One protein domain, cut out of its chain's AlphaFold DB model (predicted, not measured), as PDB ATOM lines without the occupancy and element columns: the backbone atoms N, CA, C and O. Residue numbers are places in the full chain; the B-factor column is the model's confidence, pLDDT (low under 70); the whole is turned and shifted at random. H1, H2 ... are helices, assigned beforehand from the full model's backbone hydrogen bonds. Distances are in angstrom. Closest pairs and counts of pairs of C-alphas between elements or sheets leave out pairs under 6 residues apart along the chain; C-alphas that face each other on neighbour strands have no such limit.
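AT A GLANCE: This is residues 402 to 583 of the 779 residues of the protein "Signal peptidase I" of Mollicutes bacterium (UniProt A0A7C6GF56). The longest helix, H7, lies side by side with H2, running opposite ways, and H2 crosses H3 and H5 of an up-and-down bundle of three helices, H3, H4 and H5. H6 folds back along the last part of H5 and bridges it to the first part of H7, while short H1 lies at the outside, its centre 20.5 A from the mean of the C-alphas. The printed part has 182 residues with seven named helices, H1 to H7 in chain order, and no named strand; the class is all helix. It is compact, with a radius of gyration of the C-alphas of 16.8 A, and rounded, spanning 49 by 41 by 37 A.

IN THESE COORDINATES: H7, residues 555 to 581, is 38.4 A long from C-alpha 555 at (27.507, -17.779, -32.618) to C-alpha 581 at (32.993, 12.464, -55.649). H2, residues 422 to 441, is 28.9 A long. H3, residues 451 to 466, measures 21.9 A, H4, residues 483 to 500, 25.7 A, and H5, residues 506 to 529, 34.4 A. H6, residues 535 to 546, has 12 residues. H1, residues 402 to 409, begins at C-alpha 402 at (23.672, -0.816, -54.439).

HOW THE PARTS SIT: H7 touches H2 at a shallow tilt of 8 degrees, opposite ways; their closest C-alphas, of Glu 433 and Tyr 572, are 6.1 A apart. H2 touches H3 with residues 427 to 435 alone, at a steep tilt of 56 degrees, closest at C-alphas 431 and 459, 6.5 A. H2 touches H5, the hub with four touching helices, with residues 437 to 441 alone, closest at C-alphas 441 and 518, 6.5 A. H4 and H5 form a helical hairpin at 19 degrees, with C-alphas 487 and 520 the closest at 5.6 A. H3 and H4 form another, closest at C-alphas 465 and 486, 5.7 A, at a shallow tilt of 34 degrees, only just short of steep. H5 and H6 are a hairpin too, closest at C-alphas 525 and 542, 6.4 A. H6 touches H7 at 64 degrees, a steep tilt, closest at C-alphas 542 and 562, 6.5 A. H1 and H7 only just touch, with 3 pairs of C-alphas within 8 A, the closest those of Asn 406 and Met 575 at 6.2 A. Every O i to N i+4 pair is within hydrogen-bond range in H2 to H7; in H1 2 of 4 are, beside 3 of 5 O i to N i+3 pairs.

THE WHOLE: The C-alphas of Lys 504 and Asn 582 are the two farthest apart, at 49.0 A. The printed part has no cut. The links H1 to H2 and H3 to H4 are long. Mean pLDDT of the printed part is 80.1; 41 residues are under 70, among them residues 402 to 418, 443 to 451 and 471 to 480.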
ATOM      1  N   LEU A 402      23.552  -1.695 -55.609       41.12
ATOM      2  CA  LEU A 402      23.672  -0.816 -54.439       41.12
ATOM      3  C   LEU A 402      23.460   0.668 -54.788       41.12
ATOM      4  O   LEU A 402      22.808   1.404 -54.043       41.12
ATOM      5  N   THR A 403      23.924   1.112 -55.961       44.38
ATOM      6  CA  THR A 403      23.819   2.520 -56.398       44.38
ATOM      7  C   THR A 403      22.370   2.997 -56.560       44.38
ATOM      8  O   THR A 403      22.071   4.168 -56.308       44.38
ATOM      9  N   LYS A 404      21.436   2.099 -56.912       39.97
ATOM     10  CA  LYS A 404      20.005   2.429 -57.058       39.97
ATOM     11  C   LYS A 404      19.291   2.661 -55.730       39.97
ATOM     12  O   LYS A 404      18.404   3.508 -55.675       39.97
ATOM     13  N   ILE A 405      19.677   1.949 -54.672       43.53
ATOM     14  CA  ILE A 405      19.092   2.117 -53.332       43.53
ATOM     15  C   ILE A 405      19.544   3.462 -52.732       43.53
ATOM     16  O   ILE A 405      18.734   4.207 -52.173       43.53
ATOM     17  N   ASN A 406      20.813   3.821 -52.941       51.81
ATOM     18  CA  ASN A 406      21.443   5.018 -52.378       51.81
ATOM     19  C   ASN A 406      20.746   6.336 -52.777       51.81
ATOM     20  O   ASN A 406      20.542   7.209 -51.929       51.81
ATOM     21  N   LEU A 407      20.316   6.490 -54.039       52.59
ATOM     22  CA  LEU A 407      19.632   7.717 -54.481       52.59
ATOM     23  C   LEU A 407      18.180   7.849 -53.989       52.59
ATOM     24  O   LEU A 407      17.640   8.957 -54.037       52.59
ATOM     25  N   GLU A 408      17.528   6.774 -53.532       51.84
ATOM     26  CA  GLU A 408      16.213   6.894 -52.887       51.84
ATOM     27  C   GLU A 408      16.323   7.374 -51.440       51.84
ATOM     28  O   GLU A 408      15.471   8.146 -51.003       51.84
ATOM     29  N   LEU A 409      17.366   6.978 -50.703       52.78
ATOM     30  CA  LEU A 409      17.588   7.440 -49.328       52.78
ATOM     31  C   LEU A 409      17.796   8.961 -49.279       52.78
ATOM     32  O   LEU A 409      17.113   9.644 -48.521       52.78
ATOM     33  N   LEU A 410      18.599   9.517 -50.193       51.84
ATOM     34  CA  LEU A 410      18.773  10.972 -50.346       51.84
ATOM     35  C   LEU A 410      17.495  11.718 -50.800       51.84
ATOM     36  O   LEU A 410      17.435  12.945 -50.731       51.84
ATOM     37  N   LYS A 411      16.456  11.000 -51.255       51.97
ATOM     38  CA  LYS A 411      15.136  11.553 -51.620       51.97
ATOM     39  C   LYS A 411      14.057  11.296 -50.555       51.97
ATOM     40  O   LYS A 411      13.024  11.971 -50.566       51.97
ATOM     41  N   LYS A 412      14.266  10.350 -49.631       45.78
ATOM     42  CA  LYS A 412      13.323   9.991 -48.560       45.78
ATOM     43  C   LYS A 412      13.354  11.034 -47.444       45.78
ATOM     44  O   LYS A 412      14.183  11.009 -46.543       45.78
ATOM     45  N   LYS A 413      12.388  11.953 -47.494       47.88
ATOM     46  CA  LYS A 413      12.179  13.012 -46.496       47.88
ATOM     47  C   LYS A 413      11.933  12.447 -45.086       47.88
ATOM     48  O   LYS A 413      10.796  12.107 -44.753       47.88
ATOM     49  N   LYS A 414      12.939  12.471 -44.210       39.28
ATOM     50  CA  LYS A 414      12.728  12.375 -42.757       39.28
ATOM     51  C   LYS A 414      12.157  13.717 -42.271       39.28
ATOM     52  O   LYS A 414      12.812  14.748 -42.365       39.28
ATOM     53  N   GLY A 415      10.893  13.745 -41.844       47.66
ATOM     54  CA  GLY A 415      10.285  14.938 -41.224       47.66
ATOM     55  C   GLY A 415      10.139  16.188 -42.113       47.66
ATOM     56  O   GLY A 415      10.227  17.304 -41.612       47.66
ATOM     57  N   ASN A 416       9.903  16.034 -43.422       42.69
ATOM     58  CA  ASN A 416       9.618  17.114 -44.395       42.69
ATOM     59  C   ASN A 416      10.709  18.184 -44.648       42.69
ATOM     60  O   ASN A 416      10.601  18.901 -45.645       42.69
ATOM     61  N   LYS A 417      11.767  18.286 -43.834       53.50
ATOM     62  CA  LYS A 417      12.939  19.128 -44.132       53.50
ATOM     63  C   LYS A 417      13.842  18.464 -45.179       53.50
ATOM     64  O   LYS A 417      14.058  17.258 -45.158       53.50
ATOM     65  N   LYS A 418      14.382  19.279 -46.088       63.50
ATOM     66  CA  LYS A 418      15.599  18.953 -46.850       63.50
ATOM     67  C   LYS A 418      16.809  19.317 -45.978       63.50
ATOM     68  O   LYS A 418      16.681  20.213 -45.140       63.50
ATOM     69  N   SER A 419      17.957  18.676 -46.187       73.25
ATOM     70  CA  SER A 419      19.234  19.176 -45.661       73.25
ATOM     71  C   SER A 419      19.474  20.610 -46.156       73.25
ATOM     72  O   SER A 419      19.106  20.943 -47.287       73.25
ATOM     73  N   LYS A 420      20.041  21.490 -45.314       83.75
ATOM     74  CA  LYS A 420      20.306  22.886 -45.712       83.75
ATOM     75  C   LYS A 420      21.454  22.977 -46.713       83.75
ATOM     76  O   LYS A 420      21.435  23.824 -47.601       83.75
ATOM     77  N   ASN A 421      22.467  22.135 -46.511       89.69
ATOM     78  CA  ASN A 421      23.745  22.158 -47.206       89.69
ATOM     79  C   ASN A 421      24.378  20.750 -47.270       89.69
ATOM     80  O   ASN A 421      23.770  19.738 -46.905       89.69
ATOM     81  N   ILE A 422      25.607  20.685 -47.782       90.69
ATOM     82  CA  ILE A 422      26.345  19.439 -48.025       90.69
ATOM     83  C   ILE A 422      26.765  18.787 -46.695       90.69
ATOM     84  O   ILE A 422      26.676  17.570 -46.550       90.69
ATOM     85  N   ILE A 423      27.134  19.596 -45.698       92.25
ATOM     86  CA  ILE A 423      27.570  19.146 -44.370       92.25
ATOM     87  C   ILE A 423      26.401  18.514 -43.597       92.25
ATOM     88  O   ILE A 423      26.526  17.394 -43.106       92.25
ATOM     89  N   ASP A 424      25.227  19.158 -43.598       90.50
ATOM     90  CA  ASP A 424      23.956  18.584 -43.122       90.50
ATOM     91  C   ASP A 424      23.647  17.235 -43.805       90.50
ATOM     92  O   ASP A 424      23.092  16.330 -43.186       90.50
ATOM     93  N   THR A 425      23.990  17.094 -45.091       90.06
ATOM     94  CA  THR A 425      23.734  15.866 -45.863       90.06
ATOM     95  C   THR A 425      24.684  14.739 -45.448       90.06
ATOM     96  O   THR A 425      24.234  13.613 -45.246       90.06
ATOM     97  N   ALA A 426      25.971  15.031 -45.235       91.94
ATOM     98  CA  ALA A 426      26.926  14.072 -44.677       91.94
ATOM     99  C   ALA A 426      26.559  13.661 -43.238       91.94
ATOM    100  O   ALA A 426      26.587  12.471 -42.916       91.94
ATOM    101  N   ARG A 427      26.125  14.615 -42.398       92.25
ATOM    102  CA  ARG A 427      25.574  14.325 -41.065       92.25
ATOM    103  C   ARG A 427      24.357  13.408 -41.155       92.25
ATOM    104  O   ARG A 427      24.314  12.426 -40.426       92.25
ATOM    105  N   PHE A 428      23.410  13.676 -42.055       89.88
ATOM    106  CA  PHE A 428      22.229  12.828 -42.246       89.88
ATOM    107  C   PHE A 428      22.594  11.394 -42.662       89.88
ATOM    108  O   PHE A 428      22.064  10.449 -42.084       89.88
ATOM    109  N   ILE A 429      23.545  11.213 -43.588       90.62
ATOM    110  CA  ILE A 429      24.061   9.882 -43.964       90.62
ATOM    111  C   ILE A 429      24.594   9.145 -42.722       90.62
ATOM    112  O   ILE A 429      24.262   7.979 -42.519       90.62
ATOM    113  N   LYS A 430      25.341   9.827 -41.840       92.81
ATOM    114  CA  LYS A 430      25.810   9.248 -40.567       92.81
ATOM    115  C   LYS A 430      24.698   9.016 -39.538       92.81
ATOM    116  O   LYS A 430      24.739   8.006 -38.841       92.81
ATOM    117  N   SER A 431      23.686   9.878 -39.459       91.62
ATOM    118  CA  SER A 431      22.497   9.652 -38.626       91.62
ATOM    119  C   SER A 431      21.739   8.390 -39.038       91.62
ATOM    120  O   SER A 431      21.283   7.653 -38.165       91.62
ATOM    121  N   GLU A 432      21.609   8.107 -40.336       89.88
ATOM    122  CA  GLU A 432      20.920   6.897 -40.799       89.88
ATOM    123  C   GLU A 432      21.806   5.636 -40.693       89.88
ATOM    124  O   GLU A 432      21.288   4.605 -40.266       89.88
ATOM    125  N   GLU A 433      23.131   5.723 -40.918       92.75
ATOM    126  CA  GLU A 433      24.083   4.628 -40.609       92.75
ATOM    127  C   GLU A 433      23.942   4.195 -39.138       92.75
ATOM    128  O   GLU A 433      23.785   3.012 -38.839       92.75
ATOM    129  N   LEU A 434      23.913   5.160 -38.211       93.25
ATOM    130  CA  LEU A 434      23.724   4.903 -36.782       93.25
ATOM    131  C   LEU A 434      22.331   4.346 -36.446       93.25
ATOM    132  O   LEU A 434      22.219   3.544 -35.523       93.25
ATOM    133  N   ASN A 435      21.274   4.724 -37.176       89.88
ATOM    134  CA  ASN A 435      19.947   4.132 -36.977       89.88
ATOM    135  C   ASN A 435      19.941   2.640 -37.349       89.88
ATOM    136  O   ASN A 435      19.551   1.830 -36.511       89.88
ATOM    137  N   GLU A 436      20.427   2.270 -38.540       89.38
ATOM    138  CA  GLU A 436      20.452   0.864 -38.978       89.38
ATOM    139  C   GLU A 436      21.399  -0.003 -38.126       89.38
ATOM    140  O   GLU A 436      21.084  -1.158 -37.835       89.38
ATOM    141  N   LEU A 437      22.533   0.543 -37.666       91.75
ATOM    142  CA  LEU A 437      23.423  -0.166 -36.736       91.75
ATOM    143  C   LEU A 437      22.736  -0.457 -35.392       91.75
ATOM    144  O   LEU A 437      22.891  -1.553 -34.855       91.75
ATOM    145  N   ILE A 438      21.951   0.488 -34.865       90.00
ATOM    146  CA  ILE A 438      21.154   0.275 -33.651       90.00
ATOM    147  C   ILE A 438      20.026  -0.739 -33.896       90.00
ATOM    148  O   ILE A 438      19.794  -1.572 -33.027       90.00
ATOM    149  N   ASP A 439      19.375  -0.733 -35.065       86.69
ATOM    150  CA  ASP A 439      18.313  -1.700 -35.405       86.69
ATOM    151  C   ASP A 439      18.811  -3.157 -35.496       86.69
ATOM    152  O   ASP A 439      18.045  -4.079 -35.222       86.69
ATOM    153  N   ILE A 440      20.083  -3.389 -35.849       87.50
ATOM    154  CA  ILE A 440      20.688  -4.738 -35.829       87.50
ATOM    155  C   ILE A 440      21.201  -5.130 -34.431       87.50
ATOM    156  O   ILE A 440      21.195  -6.312 -34.087       87.50
ATOM    157  N   LEU A 441      21.645  -4.167 -33.619       86.12
ATOM    158  CA  LEU A 441      22.177  -4.428 -32.274       86.12
ATOM    159  C   LEU A 441      21.092  -4.549 -31.190       86.12
ATOM    160  O   LEU A 441      21.305  -5.256 -30.206       86.12
ATOM    161  N   VAL A 442      19.948  -3.875 -31.345       82.88
ATOM    162  CA  VAL A 442      18.902  -3.756 -30.315       82.88
ATOM    163  C   VAL A 442      17.584  -4.367 -30.795       82.88
ATOM    164  O   VAL A 442      16.881  -3.803 -31.629       82.88
ATOM    165  N   ASP A 443      17.218  -5.508 -30.209       67.56
ATOM    166  CA  ASP A 443      15.988  -6.251 -30.515       67.56
ATOM    167  C   ASP A 443      14.734  -5.478 -30.036       67.56
ATOM    168  O   ASP A 443      14.382  -5.448 -28.851       67.56
ATOM    169  N   ASP A 444      14.101  -4.747 -30.960       57.53
ATOM    170  CA  ASP A 444      13.232  -3.621 -30.600       57.53
ATOM    171  C   ASP A 444      11.792  -4.026 -30.179       57.53
ATOM    172  O   ASP A 444      11.068  -3.189 -29.623       57.53
ATOM    173  N   GLU A 445      11.374  -5.290 -30.362       54.38
ATOM    174  CA  GLU A 445       9.958  -5.725 -30.328       54.38
ATOM    175  C   GLU A 445       9.192  -5.446 -29.015       54.38
ATOM    176  O   GLU A 445       7.977  -5.226 -29.033       54.38
ATOM    177  N   LYS A 446       9.859  -5.484 -27.852       45.84
ATOM    178  CA  LYS A 446       9.171  -5.683 -26.555       45.84
ATOM    179  C   LYS A 446       8.738  -4.422 -25.794       45.84
ATOM    180  O   LYS A 446       8.005  -4.545 -24.812       45.84
ATOM    181  N   LEU A 447       9.184  -3.218 -26.169       48.53
ATOM    182  CA  LEU A 447       9.023  -2.004 -25.339       48.53
ATOM    183  C   LEU A 447       8.648  -0.772 -26.177       48.53
ATOM    184  O   LEU A 447       9.259  -0.513 -27.206       48.53
ATOM    185  N   ARG A 448       7.618  -0.021 -25.748       51.22
ATOM    186  CA  ARG A 448       6.777   0.793 -26.657       51.22
ATOM    187  C   ARG A 448       6.654   2.294 -26.336       51.22
ATOM    188  O   ARG A 448       5.738   2.936 -26.840       51.22
ATOM    189  N   VAL A 449       7.527   2.851 -25.492       48.47
ATOM    190  CA  VAL A 449       7.462   4.257 -25.031       48.47
ATOM    191  C   VAL A 449       8.844   4.916 -25.123       48.47
ATOM    192  O   VAL A 449       9.845   4.282 -24.806       48.47
ATOM    193  N   ASN A 450       8.896   6.174 -25.575       58.06
ATOM    194  CA  ASN A 450      10.057   7.086 -25.641       58.06
ATOM    195  C   ASN A 450      11.343   6.625 -26.371       58.06
ATOM    196  O   ASN A 450      12.249   7.443 -26.524       58.06
ATOM    197  N   LYS A 451      11.419   5.392 -26.900       66.00
ATOM    198  CA  LYS A 451      12.577   4.867 -27.660       66.00
ATOM    199  C   LYS A 451      13.119   5.827 -28.725       66.00
ATOM    200  O   LYS A 451      14.322   6.048 -28.775       66.00
ATOM    201  N   ALA A 452      12.242   6.431 -29.532       70.00
ATOM    202  CA  ALA A 452      12.642   7.357 -30.593       70.00
ATOM    203  C   ALA A 452      13.437   8.561 -30.054       70.00
ATOM    204  O   ALA A 452      14.497   8.869 -30.583       70.00
ATOM    205  N   THR A 453      12.982   9.183 -28.962       81.06
ATOM    206  CA  THR A 453      13.643  10.347 -28.345       81.06
ATOM    207  C   THR A 453      14.960   9.978 -27.659       81.06
ATOM    208  O   THR A 453      15.901  10.766 -27.689       81.06
ATOM    209  N   ILE A 454      15.053   8.777 -27.069       84.69
ATOM    210  CA  ILE A 454      16.315   8.248 -26.517       84.69
ATOM    211  C   ILE A 454      17.322   8.048 -27.658       84.69
ATOM    212  O   ILE A 454      18.442   8.552 -27.587       84.69
ATOM    213  N   ARG A 455      16.904   7.362 -28.732       87.25
ATOM    214  CA  ARG A 455      17.735   7.085 -29.910       87.25
ATOM    215  C   ARG A 455      18.200   8.383 -30.582       87.25
ATOM    216  O   ARG A 455      19.385   8.529 -30.839       87.25
ATOM    217  N   GLU A 456      17.299   9.338 -30.805       88.50
ATOM    218  CA  GLU A 456      17.590  10.641 -31.424       88.50
ATOM    219  C   GLU A 456      18.600  11.460 -30.601       88.50
ATOM    220  O   GLU A 456      19.630  11.864 -31.142       88.50
ATOM    221  N   LYS A 457      18.389  11.606 -29.280       90.31
ATOM    222  CA  LYS A 457      19.352  12.284 -28.390       90.31
ATOM    223  C   LYS A 457      20.731  11.615 -28.387       90.31
ATOM    224  O   LYS A 457      21.742  12.319 -28.380       90.31
ATOM    225  N   LEU A 458      20.793  10.282 -28.368       92.69
ATOM    226  CA  LEU A 458      22.066   9.555 -28.346       92.69
ATOM    227  C   LEU A 458      22.784   9.581 -29.706       92.69
ATOM    228  O   LEU A 458      24.006   9.686 -29.714       92.69
ATOM    229  N   ILE A 459      22.062   9.587 -30.835       92.75
ATOM    230  CA  ILE A 459      22.647   9.814 -32.172       92.75
ATOM    231  C   ILE A 459      23.275  11.206 -32.254       92.75
ATOM    232  O   ILE A 459      24.428  11.327 -32.666       92.75
ATOM    233  N   ASP A 460      22.560  12.251 -31.831       91.31
ATOM    234  CA  ASP A 460      23.103  13.613 -31.855       91.31
ATOM    235  C   ASP A 460      24.301  13.761 -30.905       91.31
ATOM    236  O   ASP A 460      25.317  14.333 -31.296       91.31
ATOM    237  N   SER A 461      24.242  13.155 -29.712       92.56
ATOM    238  CA  SER A 461      25.368  13.113 -28.764       92.56
ATOM    239  C   SER A 461      26.580  12.355 -29.326       92.56
ATOM    240  O   SER A 461      27.720  12.779 -29.127       92.56
ATOM    241  N   TYR A 462      26.353  11.257 -30.057       93.62
ATOM    242  CA  TYR A 462      27.405  10.510 -30.749       93.62
ATOM    243  C   TYR A 462      28.065  11.363 -31.832       93.62
ATOM    244  O   TYR A 462      29.291  11.431 -31.901       93.62
ATOM    245  N   ILE A 463      27.264  12.034 -32.665       92.25
ATOM    246  CA  ILE A 463      27.753  12.863 -33.772       92.25
ATOM    247  C   ILE A 463      28.545  14.062 -33.244       92.25
ATOM    248  O   ILE A 463      29.673  14.283 -33.694       92.25
ATOM    249  N   ASP A 464      28.018  14.774 -32.244       89.62
ATOM    250  CA  ASP A 464      28.728  15.882 -31.600       89.62
ATOM    251  C   ASP A 464      30.077  15.422 -31.012       89.62
ATOM    252  O   ASP A 464      31.084  16.104 -31.198       89.62
ATOM    253  N   ALA A 465      30.134  14.245 -30.373       89.50
ATOM    254  CA  ALA A 465      31.359  13.711 -29.777       89.50
ATOM    255  C   ALA A 465      32.388  13.200 -30.806       89.50
ATOM    256  O   ALA A 465      33.549  13.623 -30.768       89.50
ATOM    257  N   LYS A 466      31.977  12.279 -31.696       90.12
ATOM    258  CA  LYS A 466      32.838  11.548 -32.648       90.12
ATOM    259  C   LYS A 466      33.217  12.395 -33.857       90.12
ATOM    260  O   LYS A 466      34.375  12.323 -34.258       90.12
ATOM    261  N   TYR A 467      32.275  13.149 -34.429       90.38
ATOM    262  CA  TYR A 467      32.437  13.813 -35.728       90.38
ATOM    263  C   TYR A 467      32.621  15.335 -35.629       90.38
ATOM    264  O   TYR A 467      33.210  15.908 -36.541       90.38
ATOM    265  N   TYR A 468      32.177  15.992 -34.547       88.19
ATOM    266  CA  TYR A 468      32.374  17.441 -34.334       88.19
ATOM    267  C   TYR A 468      33.258  17.802 -33.116       88.19
ATOM    268  O   TYR A 468      33.497  18.981 -32.868       88.19
ATOM    269  N   ASN A 469      33.764  16.822 -32.357       85.44
ATOM    270  CA  ASN A 469      34.644  17.000 -31.187       85.44
ATOM    271  C   ASN A 469      34.053  17.748 -29.964       85.44
ATOM    272  O   ASN A 469      34.788  18.049 -29.015       85.44
ATOM    273  N   TYR A 470      32.748  17.987 -29.912       80.69
ATOM    274  CA  TYR A 470      32.082  18.671 -28.801       80.69
ATOM    275  C   TYR A 470      31.928  17.796 -27.539       80.69
ATOM    276  O   TYR A 470      32.173  16.587 -27.545       80.69
ATOM    277  N   TYR A 471      31.552  18.443 -26.434       69.06
ATOM    278  CA  TYR A 471      30.971  17.823 -25.236       69.06
ATOM    279  C   TYR A 471      29.479  18.200 -25.118       69.06
ATOM    280  O   TYR A 471      29.008  19.050 -25.873       69.06
ATOM    281  N   ILE A 472      28.748  17.605 -24.165       59.47
ATOM    282  CA  ILE A 472      27.286  17.783 -23.986       59.47
ATOM    283  C   ILE A 472      26.875  19.264 -23.885       59.47
ATOM    284  O   ILE A 472      25.942  19.686 -24.559       59.47
ATOM    285  N   ASP A 473      27.640  20.083 -23.154       56.81
ATOM    286  CA  ASP A 473      27.447  21.542 -23.023       56.81
ATOM    287  C   ASP A 473      27.617  22.337 -24.343       56.81
ATOM    288  O   ASP A 473      27.650  23.569 -24.335       56.81
ATOM    289  N   GLY A 474      27.838  21.668 -25.478       55.69
ATOM    290  CA  GLY A 474      28.081  22.282 -26.782       55.69
ATOM    291  C   GLY A 474      29.465  22.921 -26.952       55.69
ATOM    292  O   GLY A 474      29.732  23.481 -28.010       55.69
ATOM    293  N   LYS A 475      30.344  22.835 -25.945       56.59
ATOM    294  CA  LYS A 475      31.704  23.407 -25.949       56.59
ATOM    295  C   LYS A 475      32.717  22.475 -26.611       56.59
ATOM    296  O   LYS A 475      32.640  21.255 -26.441       56.59
ATOM    297  N   GLU A 476      33.660  23.044 -27.364       55.72
ATOM    298  CA  GLU A 476      34.773  22.293 -27.958       55.72
ATOM    299  C   GLU A 476      35.658  21.699 -26.846       55.72
ATOM    300  O   GLU A 476      35.891  22.324 -25.809       55.72
ATOM    301  N   SER A 477      36.120  20.460 -27.034       58.59
ATOM    302  CA  SER A 477      36.895  19.731 -26.027       58.59
ATOM    303  C   SER A 477      38.367  19.616 -26.417       58.59
ATOM    304  O   SER A 477      38.716  18.849 -27.316       58.59
ATOM    305  N   ASN A 478      39.241  20.221 -25.608       60.25
ATOM    306  CA  ASN A 478      40.702  20.076 -25.697       60.25
ATOM    307  C   ASN A 478      41.208  18.635 -25.444       60.25
ATOM    308  O   ASN A 478      42.378  18.342 -25.691       60.25
ATOM    309  N   ARG A 479      40.365  17.709 -24.953       64.06
ATOM    310  CA  ARG A 479      40.708  16.275 -24.928       64.06
ATOM    311  C   ARG A 479      40.722  15.735 -26.360       64.06
ATOM    312  O   ARG A 479      39.709  15.837 -27.052       64.06
ATOM    313  N   LYS A 480      41.828  15.085 -26.749       67.62
ATOM    314  CA  LYS A 480      41.952  14.300 -27.991       67.62
ATOM    315  C   LYS A 480      40.709  13.425 -28.191       67.62
ATOM    316  O   LYS A 480      40.293  12.743 -27.256       67.62
ATOM    317  N   ASN A 481      40.161  13.404 -29.406       73.19
ATOM    318  CA  ASN A 481      39.052  12.515 -29.737       73.19
ATOM    319  C   ASN A 481      39.513  11.053 -29.645       73.19
ATOM    320  O   ASN A 481      40.331  10.583 -30.437       73.19
ATOM    321  N   SER A 482      39.043  10.367 -28.610       80.56
ATOM    322  CA  SER A 482      39.405   9.001 -28.256       80.56
ATOM    323  C   SER A 482      38.145   8.194 -27.981       80.56
ATOM    324  O   SER A 482      37.115   8.743 -27.585       80.56
ATOM    325  N   LEU A 483      38.251   6.868 -28.096       85.12
ATOM    326  CA  LEU A 483      37.165   5.965 -27.722       85.12
ATOM    327  C   LEU A 483      36.679   6.213 -26.284       85.12
ATOM    328  O   LEU A 483      35.477   6.208 -26.045       85.12
ATOM    329  N   SER A 484      37.589   6.499 -25.345       85.56
ATOM    330  CA  SER A 484      37.223   6.867 -23.972       85.56
ATOM    331  C   SER A 484      36.367   8.135 -23.913       85.56
ATOM    332  O   SER A 484      35.296   8.089 -23.326       85.56
ATOM    333  N   LYS A 485      36.757   9.225 -24.591       87.00
ATOM    334  CA  LYS A 485      35.968  10.469 -24.638       87.00
ATOM    335  C   LYS A 485      34.564  10.235 -25.210       87.00
ATOM    336  O   LYS A 485      33.595  10.779 -24.690       87.00
ATOM    337  N   ILE A 486      34.441   9.430 -26.266       89.12
ATOM    338  CA  ILE A 486      33.140   9.118 -26.879       89.12
ATOM    339  C   ILE A 486      32.270   8.317 -25.895       89.12
ATOM    340  O   ILE A 486      31.102   8.653 -25.710       89.12
ATOM    341  N   LYS A 487      32.836   7.316 -25.203       90.75
ATOM    342  CA  LYS A 487      32.116   6.549 -24.169       90.75
ATOM    343  C   LYS A 487      31.743   7.416 -22.951       90.75
ATOM    344  O   LYS A 487      30.624   7.279 -22.464       90.75
ATOM    345  N   ASP A 488      32.601   8.352 -22.528       89.25
ATOM    346  CA  ASP A 488      32.307   9.341 -21.473       89.25
ATOM    347  C   ASP A 488      31.082  10.205 -21.840       89.25
ATOM    348  O   ASP A 488      30.165  10.355 -21.031       89.25
ATOM    349  N   VAL A 489      31.040  10.752 -23.066       89.94
ATOM    350  CA  VAL A 489      29.932  11.605 -23.538       89.94
ATOM    351  C   VAL A 489      28.635  10.809 -23.690       89.94
ATOM    352  O   VAL A 489      27.597  11.257 -23.214       89.94
ATOM    353  N   ILE A 490      28.682   9.616 -24.294       93.38
ATOM    354  CA  ILE A 490      27.501   8.749 -24.428       93.38
ATOM    355  C   ILE A 490      26.944   8.353 -23.057       93.38
ATOM    356  O   ILE A 490      25.726   8.366 -22.876       93.38
ATOM    357  N   LYS A 491      27.809   8.065 -22.075       92.06
ATOM    358  CA  LYS A 491      27.366   7.778 -20.709       92.06
ATOM    359  C   LYS A 491      26.700   8.991 -20.060       92.06
ATOM    360  O   LYS A 491      25.581   8.872 -19.579       92.06
ATOM    361  N   ALA A 492      27.340  10.157 -20.080       90.81
ATOM    362  CA  ALA A 492      26.771  11.345 -19.447       90.81
ATOM    363  C   ALA A 492      25.471  11.822 -20.138       90.81
ATOM    364  O   ALA A 492      24.580  12.345 -19.470       90.81
ATOM    365  N   ALA A 493      25.308  11.577 -21.445       91.19
ATOM    366  CA  ALA A 493      24.053  11.816 -22.159       91.19
ATOM    367  C   ALA A 493      22.952  10.819 -21.746       91.19
ATOM    368  O   ALA A 493      21.796  11.209 -21.586       91.19
ATOM    369  N   ALA A 494      23.299   9.549 -21.513       91.06
ATOM    370  CA  ALA A 494      22.390   8.560 -20.933       91.06
ATOM    371  C   ALA A 494      21.956   8.952 -19.507       91.06
ATOM    372  O   ALA A 494      20.758   8.974 -19.215       91.06
ATOM    373  N   ASP A 495      22.907   9.361 -18.658       89.94
ATOM    374  CA  ASP A 495      22.645   9.869 -17.307       89.94
ATOM    375  C   ASP A 495      21.709  11.098 -17.337       89.94
ATOM    376  O   ASP A 495      20.776  11.184 -16.534       89.94
ATOM    377  N   GLU A 496      21.889  12.040 -18.275       89.75
ATOM    378  CA  GLU A 496      20.980  13.184 -18.465       89.75
ATOM    379  C   GLU A 496      19.570  12.727 -18.874       89.75
ATOM    380  O   GLU A 496      18.578  13.173 -18.290       89.75
ATOM    381  N   ILE A 497      19.456  11.801 -19.834       88.25
ATOM    382  CA  ILE A 497      18.168  11.255 -20.290       88.25
ATOM    383  C   ILE A 497      17.411  10.615 -19.116       88.25
ATOM    384  O   ILE A 497      16.239  10.935 -18.911       88.25
ATOM    385  N   VAL A 498      18.075   9.792 -18.298       87.81
ATOM    386  CA  VAL A 498      17.466   9.170 -17.109       87.81
ATOM    387  C   VAL A 498      17.069  10.215 -16.063       87.81
ATOM    388  O   VAL A 498      15.947  10.175 -15.559       87.81
ATOM    389  N   ASN A 499      17.934  11.189 -15.759       86.31
ATOM    390  CA  ASN A 499      17.632  12.228 -14.768       86.31
ATOM    391  C   ASN A 499      16.535  13.208 -15.223       86.31
ATOM    392  O   ASN A 499      15.800  13.724 -14.381       86.31
ATOM    393  N   SER A 500      16.389  13.436 -16.531       84.75
ATOM    394  CA  SER A 500      15.337  14.293 -17.097       84.75
ATOM    395  C   SER A 500      13.935  13.662 -17.069       84.75
ATOM    396  O   SER A 500      12.935  14.369 -17.209       84.75
ATOM    397  N   TYR A 501      13.825  12.342 -16.871       80.88
ATOM    398  CA  TYR A 501      12.551  11.629 -16.922       80.88
ATOM    399  C   TYR A 501      11.817  11.640 -15.565       80.88
ATOM    400  O   TYR A 501      12.264  11.065 -14.573       80.88
ATOM    401  N   HIS A 502      10.634  12.268 -15.525       67.62
ATOM    402  CA  HIS A 502       9.858  12.532 -14.298       67.62
ATOM    403  C   HIS A 502       9.486  11.304 -13.444       67.62
ATOM    404  O   HIS A 502       9.126  11.462 -12.278       67.62
ATOM    405  N   LYS A 503       9.533  10.090 -14.001       66.56
ATOM    406  CA  LYS A 503       9.343   8.840 -13.258       66.56
ATOM    407  C   LYS A 503      10.678   8.108 -13.218       66.56
ATOM    408  O   LYS A 503      11.069   7.535 -14.226       66.56
ATOM    409  N   LYS A 504      11.349   8.095 -12.063       63.12
ATOM    410  CA  LYS A 504      12.596   7.338 -11.844       63.12
ATOM    411  C   LYS A 504      12.316   5.830 -11.810       63.12
ATOM    412  O   LYS A 504      12.285   5.209 -10.755       63.12
ATOM    413  N   ASP A 505      12.023   5.291 -12.985       75.19
ATOM    414  CA  ASP A 505      11.698   3.898 -13.261       75.19
ATOM    415  C   ASP A 505      12.985   3.161 -13.652       75.19
ATOM    416  O   ASP A 505      13.620   3.484 -14.657       75.19
ATOM    417  N   GLU A 506      13.369   2.166 -12.857       80.81
ATOM    418  CA  GLU A 506      14.533   1.301 -13.083       80.81
ATOM    419  C   GLU A 506      14.477   0.619 -14.463       80.81
ATOM    420  O   GLU A 506      15.490   0.477 -15.151       80.81
ATOM    421  N   LYS A 507      13.265   0.308 -14.942       81.19
ATOM    422  CA  LYS A 507      13.038  -0.242 -16.280       81.19
ATOM    423  C   LYS A 507      13.268   0.785 -17.388       81.19
ATOM    424  O   LYS A 507      13.615   0.397 -18.499       81.19
ATOM    425  N   TYR A 508      13.082   2.079 -17.118       82.94
ATOM    426  CA  TYR A 508      13.440   3.137 -18.066       82.94
ATOM    427  C   TYR A 508      14.957   3.319 -18.130       82.94
ATOM    428  O   TYR A 508      15.498   3.356 -19.232       82.94
ATOM    429  N   ALA A 509      15.641   3.349 -16.980       85.31
ATOM    430  CA  ALA A 509      17.104   3.422 -16.922       85.31
ATOM    431  C   ALA A 509      17.758   2.283 -17.724       85.31
ATOM    432  O   ALA A 509      18.502   2.552 -18.661       85.31
ATOM    433  N   SER A 510      17.338   1.036 -17.481       85.38
ATOM    434  CA  SER A 510      17.813  -0.145 -18.217       85.38
ATOM    435  C   SER A 510      17.637  -0.050 -19.748       85.38
ATOM    436  O   SER A 510      18.495  -0.525 -20.492       85.38
ATOM    437  N   ILE A 511      16.575   0.602 -20.248       85.06
ATOM    438  CA  ILE A 511      16.394   0.846 -21.694       85.06
ATOM    439  C   ILE A 511      17.411   1.870 -22.213       85.06
ATOM    440  O   ILE A 511      17.944   1.695 -23.309       85.06
ATOM    441  N   VAL A 512      17.667   2.943 -21.459       88.12
ATOM    442  CA  VAL A 512      18.644   3.971 -21.849       88.12
ATOM    443  C   VAL A 512      20.062   3.390 -21.828       88.12
ATOM    444  O   VAL A 512      20.790   3.572 -22.802       88.12
ATOM    445  N   ASP A 513      20.414   2.617 -20.796       88.69
ATOM    446  CA  ASP A 513      21.699   1.915 -20.682       88.69
ATOM    447  C   ASP A 513      21.927   0.935 -21.841       88.69
ATOM    448  O   ASP A 513      23.022   0.876 -22.397       88.69
ATOM    449  N   MET A 514      20.891   0.203 -22.267       87.69
ATOM    450  CA  MET A 514      20.959  -0.698 -23.423       87.69
ATOM    451  C   MET A 514      21.314   0.052 -24.720       87.69
ATOM    452  O   MET A 514      22.216  -0.375 -25.444       87.69
ATOM    453  N   TYR A 515      20.669   1.192 -25.009       89.56
ATOM    454  CA  TYR A 515      21.051   2.012 -26.168       89.56
ATOM    455  C   TYR A 515      22.444   2.632 -25.998       89.56
ATOM    456  O   TYR A 515      23.225   2.630 -26.947       89.56
ATOM    457  N   ALA A 516      22.788   3.126 -24.805       91.75
ATOM    458  CA  ALA A 516      24.103   3.698 -24.526       91.75
ATOM    459  C   ALA A 516      25.222   2.672 -24.772       91.75
ATOM    460  O   ALA A 516      26.177   2.966 -25.490       91.75
ATOM    461  N   ASN A 517      25.062   1.444 -24.273       90.94
ATOM    462  CA  ASN A 517      25.967   0.325 -24.524       90.94
ATOM    463  C   ASN A 517      26.091   0.002 -26.019       90.94
ATOM    464  O   ASN A 517      27.209  -0.184 -26.501       90.94
ATOM    465  N   ALA A 518      24.991   0.022 -26.779       91.75
ATOM    466  CA  ALA A 518      25.038  -0.160 -28.230       91.75
ATOM    467  C   ALA A 518      25.847   0.952 -28.936       91.75
ATOM    468  O   ALA A 518      26.669   0.645 -29.799       91.75
ATOM    469  N   PHE A 519      25.730   2.222 -28.525       93.50
ATOM    470  CA  PHE A 519      26.597   3.301 -29.032       93.50
ATOM    471  C   PHE A 519      28.066   3.150 -28.599       93.50
ATOM    472  O   PHE A 519      28.971   3.438 -29.385       93.50
ATOM    473  N   MET A 520      28.338   2.654 -27.387       93.06
ATOM    474  CA  MET A 520      29.706   2.345 -26.948       93.06
ATOM    475  C   MET A 520      30.324   1.173 -27.728       93.06
ATOM    476  O   MET A 520      31.528   1.188 -27.990       93.06
ATOM    477  N   LEU A 521      29.521   0.183 -28.122       92.62
ATOM    478  CA  LEU A 521      29.927  -0.895 -29.022       92.62
ATOM    479  C   LEU A 521      30.192  -0.354 -30.434       92.62
ATOM    480  O   LEU A 521      31.277  -0.582 -30.962       92.62
ATOM    481  N   ILE A 522      29.278   0.435 -31.013       93.56
ATOM    482  CA  ILE A 522      29.483   1.088 -32.321       93.56
ATOM    483  C   ILE A 522      30.795   1.889 -32.335       93.56
ATOM    484  O   ILE A 522      31.569   1.751 -33.280       93.56
ATOM    485  N   ALA A 523      31.111   2.628 -31.267       91.88
ATOM    486  CA  ALA A 523      32.378   3.353 -31.152       91.88
ATOM    487  C   ALA A 523      33.615   2.428 -31.170       91.88
ATOM    488  O   ALA A 523      34.613   2.758 -31.815       91.88
ATOM    489  N   SER A 524      33.561   1.264 -30.501       90.62
ATOM    490  CA  SER A 524      34.626   0.246 -30.579       90.62
ATOM    491  C   SER A 524      34.782  -0.293 -32.011       90.62
ATOM    492  O   SER A 524      35.902  -0.440 -32.501       90.62
ATOM    493  N   LEU A 525      33.665  -0.582 -32.689       90.19
ATOM    494  CA  LEU A 525      33.652  -1.167 -34.034       90.19
ATOM    495  C   LEU A 525      34.105  -0.163 -35.108       90.19
ATOM    496  O   LEU A 525      34.868  -0.534 -35.997       90.19
ATOM    497  N   GLU A 526      33.706   1.112 -35.014       86.50
ATOM    498  CA  GLU A 526      34.237   2.187 -35.867       86.50
ATOM    499  C   GLU A 526      35.751   2.353 -35.676       86.50
ATOM    500  O   GLU A 526      36.478   2.398 -36.663       86.50
ATOM    501  N   GLN A 527      36.266   2.364 -34.438       83.50
ATOM    502  CA  GLN A 527      37.715   2.493 -34.229       83.50
ATOM    503  C   GLN A 527      38.499   1.325 -34.857       83.50
ATOM    504  O   GLN A 527      39.580   1.530 -35.406       83.50
ATOM    505  N   ALA A 528      37.964   0.102 -34.818       78.69
ATOM    506  CA  ALA A 528      38.582  -1.042 -35.485       78.69
ATOM    507  C   ALA A 528      38.426  -1.012 -37.014       78.69
ATOM    508  O   ALA A 528      39.305  -1.505 -37.721       78.69
ATOM    509  N   LYS A 529      37.356  -0.401 -37.543       74.12
ATOM    510  CA  LYS A 529      37.185  -0.148 -38.984       74.12
ATOM    511  C   LYS A 529      38.299   0.735 -39.549       74.12
ATOM    512  O   LYS A 529      38.711   0.467 -40.675       74.12
ATOM    513  N   ASP A 530      38.804   1.674 -38.751       68.81
ATOM    514  CA  ASP A 530      39.887   2.600 -39.106       68.81
ATOM    515  C   ASP A 530      41.305   1.994 -38.923       68.81
ATOM    516  O   ASP A 530      42.282   2.557 -39.412       68.81
ATOM    517  N   LEU A 531      41.438   0.860 -38.215       74.94
ATOM    518  CA  LEU A 531      42.730   0.261 -37.821       74.94
ATOM    519  C   LEU A 531      43.008  -1.139 -38.398       74.94
ATOM    520  O   LEU A 531      44.167  -1.547 -38.443       74.94
ATOM    521  N   ILE A 532      41.979  -1.892 -38.800       82.75
ATOM    522  CA  ILE A 532      42.110  -3.283 -39.261       82.75
ATOM    523  C   ILE A 532      41.631  -3.394 -40.713       82.75
ATOM    524  O   ILE A 532      40.431  -3.339 -40.993       82.75
ATOM    525  N   SER A 533      42.582  -3.579 -41.630       77.44
ATOM    526  CA  SER A 533      42.332  -3.797 -43.061       77.44
ATOM    527  C   SER A 533      41.915  -5.237 -43.381       77.44
ATOM    528  O   SER A 533      41.009  -5.445 -44.187       77.44
ATOM    529  N   GLU A 534      42.528  -6.240 -42.742       85.38
ATOM    530  CA  GLU A 534      42.222  -7.652 -43.004       85.38
ATOM    531  C   GLU A 534      40.812  -8.021 -42.511       85.38
ATOM    532  O   GLU A 534      40.520  -8.007 -41.313       85.38
ATOM    533  N   LEU A 535      39.939  -8.422 -43.440       83.94
ATOM    534  CA  LEU A 535      38.538  -8.752 -43.159       83.94
ATOM    535  C   LEU A 535      38.370  -9.844 -42.086       83.94
ATOM    536  O   LEU A 535      37.437  -9.777 -41.287       83.94
ATOM    537  N   LYS A 536      39.266 -10.837 -42.047       86.12
ATOM    538  CA  LYS A 536      39.210 -11.944 -41.082       86.12
ATOM    539  C   LYS A 536      39.535 -11.469 -39.662       86.12
ATOM    540  O   LYS A 536      38.714 -11.660 -38.768       86.12
ATOM    541  N   ALA A 537      40.663 -10.779 -39.474       86.62
ATOM    542  CA  ALA A 537      41.023 -10.163 -38.194       86.62
ATOM    543  C   ALA A 537      39.961  -9.146 -37.728       86.62
ATOM    544  O   ALA A 537      39.640  -9.067 -36.541       86.62
ATOM    545  N   LYS A 538      39.350  -8.411 -38.667       87.38
ATOM    546  CA  LYS A 538      38.247  -7.481 -38.395       87.38
ATOM    547  C   LYS A 538      36.986  -8.201 -37.912       87.38
ATOM    548  O   LYS A 538      36.410  -7.779 -36.914       87.38
ATOM    549  N   LYS A 539      36.584  -9.310 -38.550       88.25
ATOM    550  CA  LYS A 539      35.486 -10.168 -38.066       88.25
ATOM    551  C   LYS A 539      35.763 -10.722 -36.667       88.25
ATOM    552  O   LYS A 539      34.877 -10.685 -35.819       88.25
ATOM    553  N   GLU A 540      36.984 -11.187 -36.405       87.94
ATOM    554  CA  GLU A 540      37.380 -11.718 -35.094       87.94
ATOM    555  C   GLU A 540      37.337 -10.638 -33.996       87.94
ATOM    556  O   GLU A 540      36.794 -10.872 -32.915       87.94
ATOM    557  N   PHE A 541      37.803  -9.419 -34.295       90.00
ATOM    558  CA  PHE A 541      37.646  -8.268 -33.404       90.00
ATOM    559  C   PHE A 541      36.170  -7.917 -33.172       90.00
ATOM    560  O   PHE A 541      35.764  -7.711 -32.030       90.00
ATOM    561  N   TYR A 542      35.354  -7.872 -34.232       91.44
ATOM    562  CA  TYR A 542      33.928  -7.548 -34.126       91.44
ATOM    563  C   TYR A 542      33.207  -8.572 -33.239       91.44
ATOM    564  O   TYR A 542      32.485  -8.172 -32.328       91.44
ATOM    565  N   ARG A 543      33.471  -9.875 -33.428       90.38
ATOM    566  CA  ARG A 543      32.971 -10.955 -32.560       90.38
ATOM    567  C   ARG A 543      33.351 -10.704 -31.098       90.38
ATOM    568  O   ARG A 543      32.482 -10.676 -30.235       90.38
ATOM    569  N   LYS A 544      34.633 -10.427 -30.837       90.00
ATOM    570  CA  LYS A 544      35.173 -10.175 -29.492       90.00
ATOM    571  C   LYS A 544      34.604  -8.932 -28.799       90.00
ATOM    572  O   LYS A 544      34.563  -8.917 -27.571       90.00
ATOM    573  N   GLU A 545      34.204  -7.891 -29.528       90.06
ATOM    574  CA  GLU A 545      33.510  -6.741 -28.930       90.06
ATOM    575  C   GLU A 545      32.012  -7.014 -28.734       90.06
ATOM    576  O   GLU A 545      31.493  -6.694 -27.669       90.06
ATOM    577  N   ILE A 546      31.318  -7.635 -29.696       88.75
ATOM    578  CA  ILE A 546      29.880  -7.953 -29.582       88.75
ATOM    579  C   ILE A 546      29.621  -8.866 -28.372       88.75
ATOM    580  O   ILE A 546      28.759  -8.557 -27.549       88.75
ATOM    581  N   SER A 547      30.437  -9.908 -28.178       85.75
ATOM    582  CA  SER A 547      30.374 -10.826 -27.023       85.75
ATOM    583  C   SER A 547      30.775 -10.211 -25.663       85.75
ATOM    584  O   SER A 547      31.039 -10.954 -24.724       85.75
ATOM    585  N   LYS A 548      30.878  -8.878 -25.545       85.62
ATOM    586  CA  LYS A 548      31.003  -8.149 -24.260       85.62
ATOM    587  C   LYS A 548      29.764  -7.334 -23.890       85.62
ATOM    588  O   LYS A 548      29.708  -6.780 -22.795       85.62
ATOM    589  N   TYR A 549      28.852  -7.153 -24.841       76.94
ATOM    590  CA  TYR A 549      27.667  -6.306 -24.709       76.94
ATOM    591  C   TYR A 549      26.369  -7.078 -25.006       76.94
ATOM    592  O   TYR A 549      25.295  -6.612 -24.633       76.94
ATOM    593  N   CYS A 550      26.465  -8.245 -25.656       73.62
ATOM    594  CA  CYS A 550      25.341  -9.080 -26.081       73.62
ATOM    595  C   CYS A 550      25.524 -10.546 -25.637       73.62
ATOM    596  O   CYS A 550      25.586 -11.442 -26.478       73.62
ATOM    597  N   ASP A 551      25.612 -10.792 -24.326       65.88
ATOM    598  CA  ASP A 551      25.835 -12.132 -23.744       65.88
ATOM    599  C   ASP A 551      24.751 -13.167 -24.134       65.88
ATOM    600  O   ASP A 551      25.021 -14.364 -24.184       65.88
ATOM    601  N   ASP A 552      23.538 -12.705 -24.461       72.00
ATOM    602  CA  ASP A 552      22.395 -13.524 -24.900       72.00
ATOM    603  C   ASP A 552      22.476 -14.003 -26.373       72.00
ATOM    604  O   ASP A 552      21.522 -14.603 -26.876       72.00
ATOM    605  N   PHE A 553      23.536 -13.679 -27.128       80.19
ATOM    606  CA  PHE A 553      23.628 -14.018 -28.558       80.19
ATOM    607  C   PHE A 553      24.465 -15.289 -28.787       80.19
ATOM    608  O   PHE A 553      25.616 -15.371 -28.366       80.19
ATOM    609  N   ASP A 554      23.910 -16.252 -29.527       84.50
ATOM    610  CA  ASP A 554      24.650 -17.416 -30.031       84.50
ATOM    611  C   ASP A 554      25.588 -17.066 -31.211       84.50
ATOM    612  O   ASP A 554      25.486 -16.000 -31.823       84.50
ATOM    613  N   ASP A 555      26.517 -17.973 -31.543       84.69
ATOM    614  CA  ASP A 555      27.507 -17.779 -32.618       84.69
ATOM    615  C   ASP A 555      26.868 -17.494 -33.996       84.69
ATOM    616  O   ASP A 555      27.448 -16.760 -34.802       84.69
ATOM    617  N   GLU A 556      25.677 -18.037 -34.279       86.56
ATOM    618  CA  GLU A 556      24.966 -17.821 -35.547       86.56
ATOM    619  C   GLU A 556      24.387 -16.400 -35.607       86.56
ATOM    620  O   GLU A 556      24.601 -15.676 -36.588       86.56
ATOM    621  N   LYS A 557      23.746 -15.945 -34.522       86.56
ATOM    622  CA  LYS A 557      23.278 -14.564 -34.362       86.56
ATOM    623  C   LYS A 557      24.442 -13.573 -34.385       86.56
ATOM    624  O   LYS A 557      24.308 -12.514 -34.998       86.56
ATOM    625  N   ILE A 558      25.592 -13.904 -33.794       87.75
ATOM    626  CA  ILE A 558      26.779 -13.040 -33.833       87.75
ATOM    627  C   ILE A 558      27.331 -12.919 -35.265       87.75
ATOM    628  O   ILE A 558      27.549 -11.797 -35.720       87.75
ATOM    629  N   GLU A 559      27.503 -14.007 -36.027       88.38
ATOM    630  CA  GLU A 559      27.953 -13.901 -37.431       88.38
ATOM    631  C   GLU A 559      26.937 -13.193 -38.342       88.38
ATOM    632  O   GLU A 559      27.344 -12.454 -39.249       88.38
ATOM    633  N   TYR A 560      25.632 -13.348 -38.088       89.88
ATOM    634  CA  TYR A 560      24.588 -12.568 -38.757       89.88
ATOM    635  C   TYR A 560      24.745 -11.065 -38.478       89.88
ATOM    636  O   TYR A 560      24.813 -10.267 -39.416       89.88
ATOM    637  N   VAL A 561      24.886 -10.681 -37.204       90.06
ATOM    638  CA  VAL A 561      25.071  -9.288 -36.762       90.06
ATOM    639  C   VAL A 561      26.357  -8.685 -37.335       90.06
ATOM    640  O   VAL A 561      26.309  -7.599 -37.910       90.06
ATOM    641  N   ILE A 562      27.489  -9.399 -37.281       91.75
ATOM    642  CA  ILE A 562      28.762  -8.971 -37.890       91.75
ATOM    643  C   ILE A 562      28.583  -8.705 -39.390       91.75
ATOM    644  O   ILE A 562      29.028  -7.677 -39.902       91.75
ATOM    645  N   SER A 563      27.920  -9.620 -40.099       90.06
ATOM    646  CA  SER A 563      27.716  -9.513 -41.547       90.06
ATOM    647  C   SER A 563      26.752  -8.374 -41.910       90.06
ATOM    648  O   SER A 563      26.976  -7.674 -42.899       90.06
ATOM    649  N   GLY A 564      25.730  -8.127 -41.084       91.12
ATOM    650  CA  GLY A 564      24.834  -6.974 -41.192       91.12
ATOM    651  C   GLY A 564      25.557  -5.641 -40.979       91.12
ATOM    652  O   GLY A 564      25.492  -4.766 -41.842       91.12
ATOM    653  N   ILE A 565      26.320  -5.512 -39.888       92.38
ATOM    654  CA  ILE A 565      27.112  -4.314 -39.561       92.38
ATOM    655  C   ILE A 565      28.109  -3.992 -40.680       92.38
ATOM    656  O   ILE A 565      28.176  -2.849 -41.126       92.38
ATOM    657  N   LEU A 566      28.853  -4.986 -41.181       90.94
ATOM    658  CA  LEU A 566      29.803  -4.784 -42.282       90.94
ATOM    659  C   LEU A 566      29.105  -4.339 -43.579       90.94
ATOM    660  O   LEU A 566      29.643  -3.499 -44.301       90.94
ATOM    661  N   LYS A 567      27.896  -4.847 -43.861       91.25
ATOM    662  CA  LYS A 567      27.092  -4.421 -45.016       91.25
ATOM    663  C   LYS A 567      26.610  -2.974 -44.876       91.25
ATOM    664  O   LYS A 567      26.795  -2.196 -45.808       91.25
ATOM    665  N   ILE A 568      26.059  -2.596 -43.719       90.38
ATOM    666  CA  ILE A 568      25.653  -1.210 -43.420       90.38
ATOM    667  C   ILE A 568      26.862  -0.277 -43.579       90.38
ATOM    668  O   ILE A 568      26.814   0.681 -44.351       90.38
ATOM    669  N   GLN A 569      27.987  -0.614 -42.943       91.06
ATOM    670  CA  GLN A 569      29.214   0.181 -42.992       91.06
ATOM    671  C   GLN A 569      29.827   0.304 -44.398       91.06
ATOM    672  O   GLN A 569      30.484   1.314 -44.641       91.06
ATOM    673  N   ARG A 570      29.642  -0.671 -45.309       89.00
ATOM    674  CA  ARG A 570      30.028  -0.559 -46.737       89.00
ATOM    675  C   ARG A 570      29.066   0.364 -47.490       89.00
ATOM    676  O   ARG A 570      29.517   1.254 -48.205       89.00
ATOM    677  N   ASN A 571      27.758   0.183 -47.302       88.00
ATOM    678  CA  ASN A 571      26.724   0.955 -47.995       88.00
ATOM    679  C   ASN A 571      26.817   2.456 -47.683       88.00
ATOM    680  O   ASN A 571      26.893   3.273 -48.601       88.00
ATOM    681  N   TYR A 572      26.859   2.816 -46.397       90.12
ATOM    682  CA  TYR A 572      26.879   4.213 -45.959       90.12
ATOM    683  C   TYR A 572      28.219   4.913 -46.239       90.12
ATOM    684  O   TYR A 572      28.220   6.104 -46.556       90.12
ATOM    685  N   ASN A 573      29.344   4.182 -46.255       89.31
ATOM    686  CA  ASN A 573      30.600   4.689 -46.824       89.31
ATOM    687  C   ASN A 573      30.447   5.010 -48.316       89.31
ATOM    688  O   ASN A 573      30.705   6.139 -48.717       89.31
ATOM    689  N   GLY A 574      29.952   4.064 -49.124       86.19
ATOM    690  CA  GLY A 574      29.771   4.263 -50.565       86.19
ATOM    691  C   GLY A 574      28.799   5.402 -50.911       86.19
ATOM    692  O   GLY A 574      29.004   6.113 -51.892       86.19
ATOM    693  N   MET A 575      27.771   5.636 -50.085       85.75
ATOM    694  CA  MET A 575      26.912   6.826 -50.189       85.75
ATOM    695  C   MET A 575      27.691   8.128 -49.978       85.75
ATOM    696  O   MET A 575      27.484   9.096 -50.711       85.75
ATOM    697  N   LEU A 576      28.574   8.159 -48.979       89.25
ATOM    698  CA  LEU A 576      29.342   9.340 -48.601       89.25
ATOM    699  C   LEU A 576      30.483   9.621 -49.589       89.25
ATOM    700  O   LEU A 576      30.662  10.758 -50.014       89.25
ATOM    701  N   GLU A 577      31.187   8.584 -50.034       88.19
ATOM    702  CA  GLU A 577      32.189   8.646 -51.103       88.19
ATOM    703  C   GLU A 577      31.559   9.124 -52.421       88.19
ATOM    704  O   GLU A 577      32.112  10.000 -53.084       88.19
ATOM    705  N   CYS A 578      30.356   8.644 -52.766       85.19
ATOM    706  CA  CYS A 578      29.596   9.142 -53.914       85.19
ATOM    707  C   CYS A 578      29.187  10.617 -53.748       85.19
ATOM    708  O   CYS A 578      29.331  11.391 -54.694       85.19
ATOM    709  N   LEU A 579      28.727  11.037 -52.561       87.25
ATOM    710  CA  LEU A 579      28.398  12.441 -52.282       87.25
ATOM    711  C   LEU A 579      29.605  13.363 -52.505       87.25
ATOM    712  O   LEU A 579      29.451  14.392 -53.157       87.25
ATOM    713  N   LEU A 580      30.785  12.996 -51.994       88.19
ATOM    714  CA  LEU A 580      32.001  13.801 -52.150       88.19
ATOM    715  C   LEU A 580      32.519  13.776 -53.597       88.19
ATOM    716  O   LEU A 580      32.808  14.832 -54.149       88.19
ATOM    717  N   LYS A 581      32.536  12.608 -54.255       86.50
ATOM    718  CA  LYS A 581      32.993  12.464 -55.649       86.50
ATOM    719  C   LYS A 581      32.123  13.217 -56.662       86.50
ATOM    720  O   LYS A 581      32.623  13.647 -57.693       86.50
ATOM    721  N   ASN A 582      30.837  13.414 -56.368       82.75
ATOM    722  CA  ASN A 582      29.937  14.248 -57.179       82.75
ATOM    723  C   ASN A 582      30.178  15.766 -57.003       82.75
ATOM    724  O   ASN A 582      29.488  16.563 -57.639       82.75
ATOM    725  N   LEU A 583      31.098  16.164 -56.117       85.12
ATOM    726  CA  LEU A 583      31.470  17.553 -55.819       85.12
ATOM    727  C   LEU A 583      32.946  17.857 -56.135       85.12
ATOM    728  O   LEU A 583      33.317  19.028 -56.191       85.12
TER     729      LEU A 583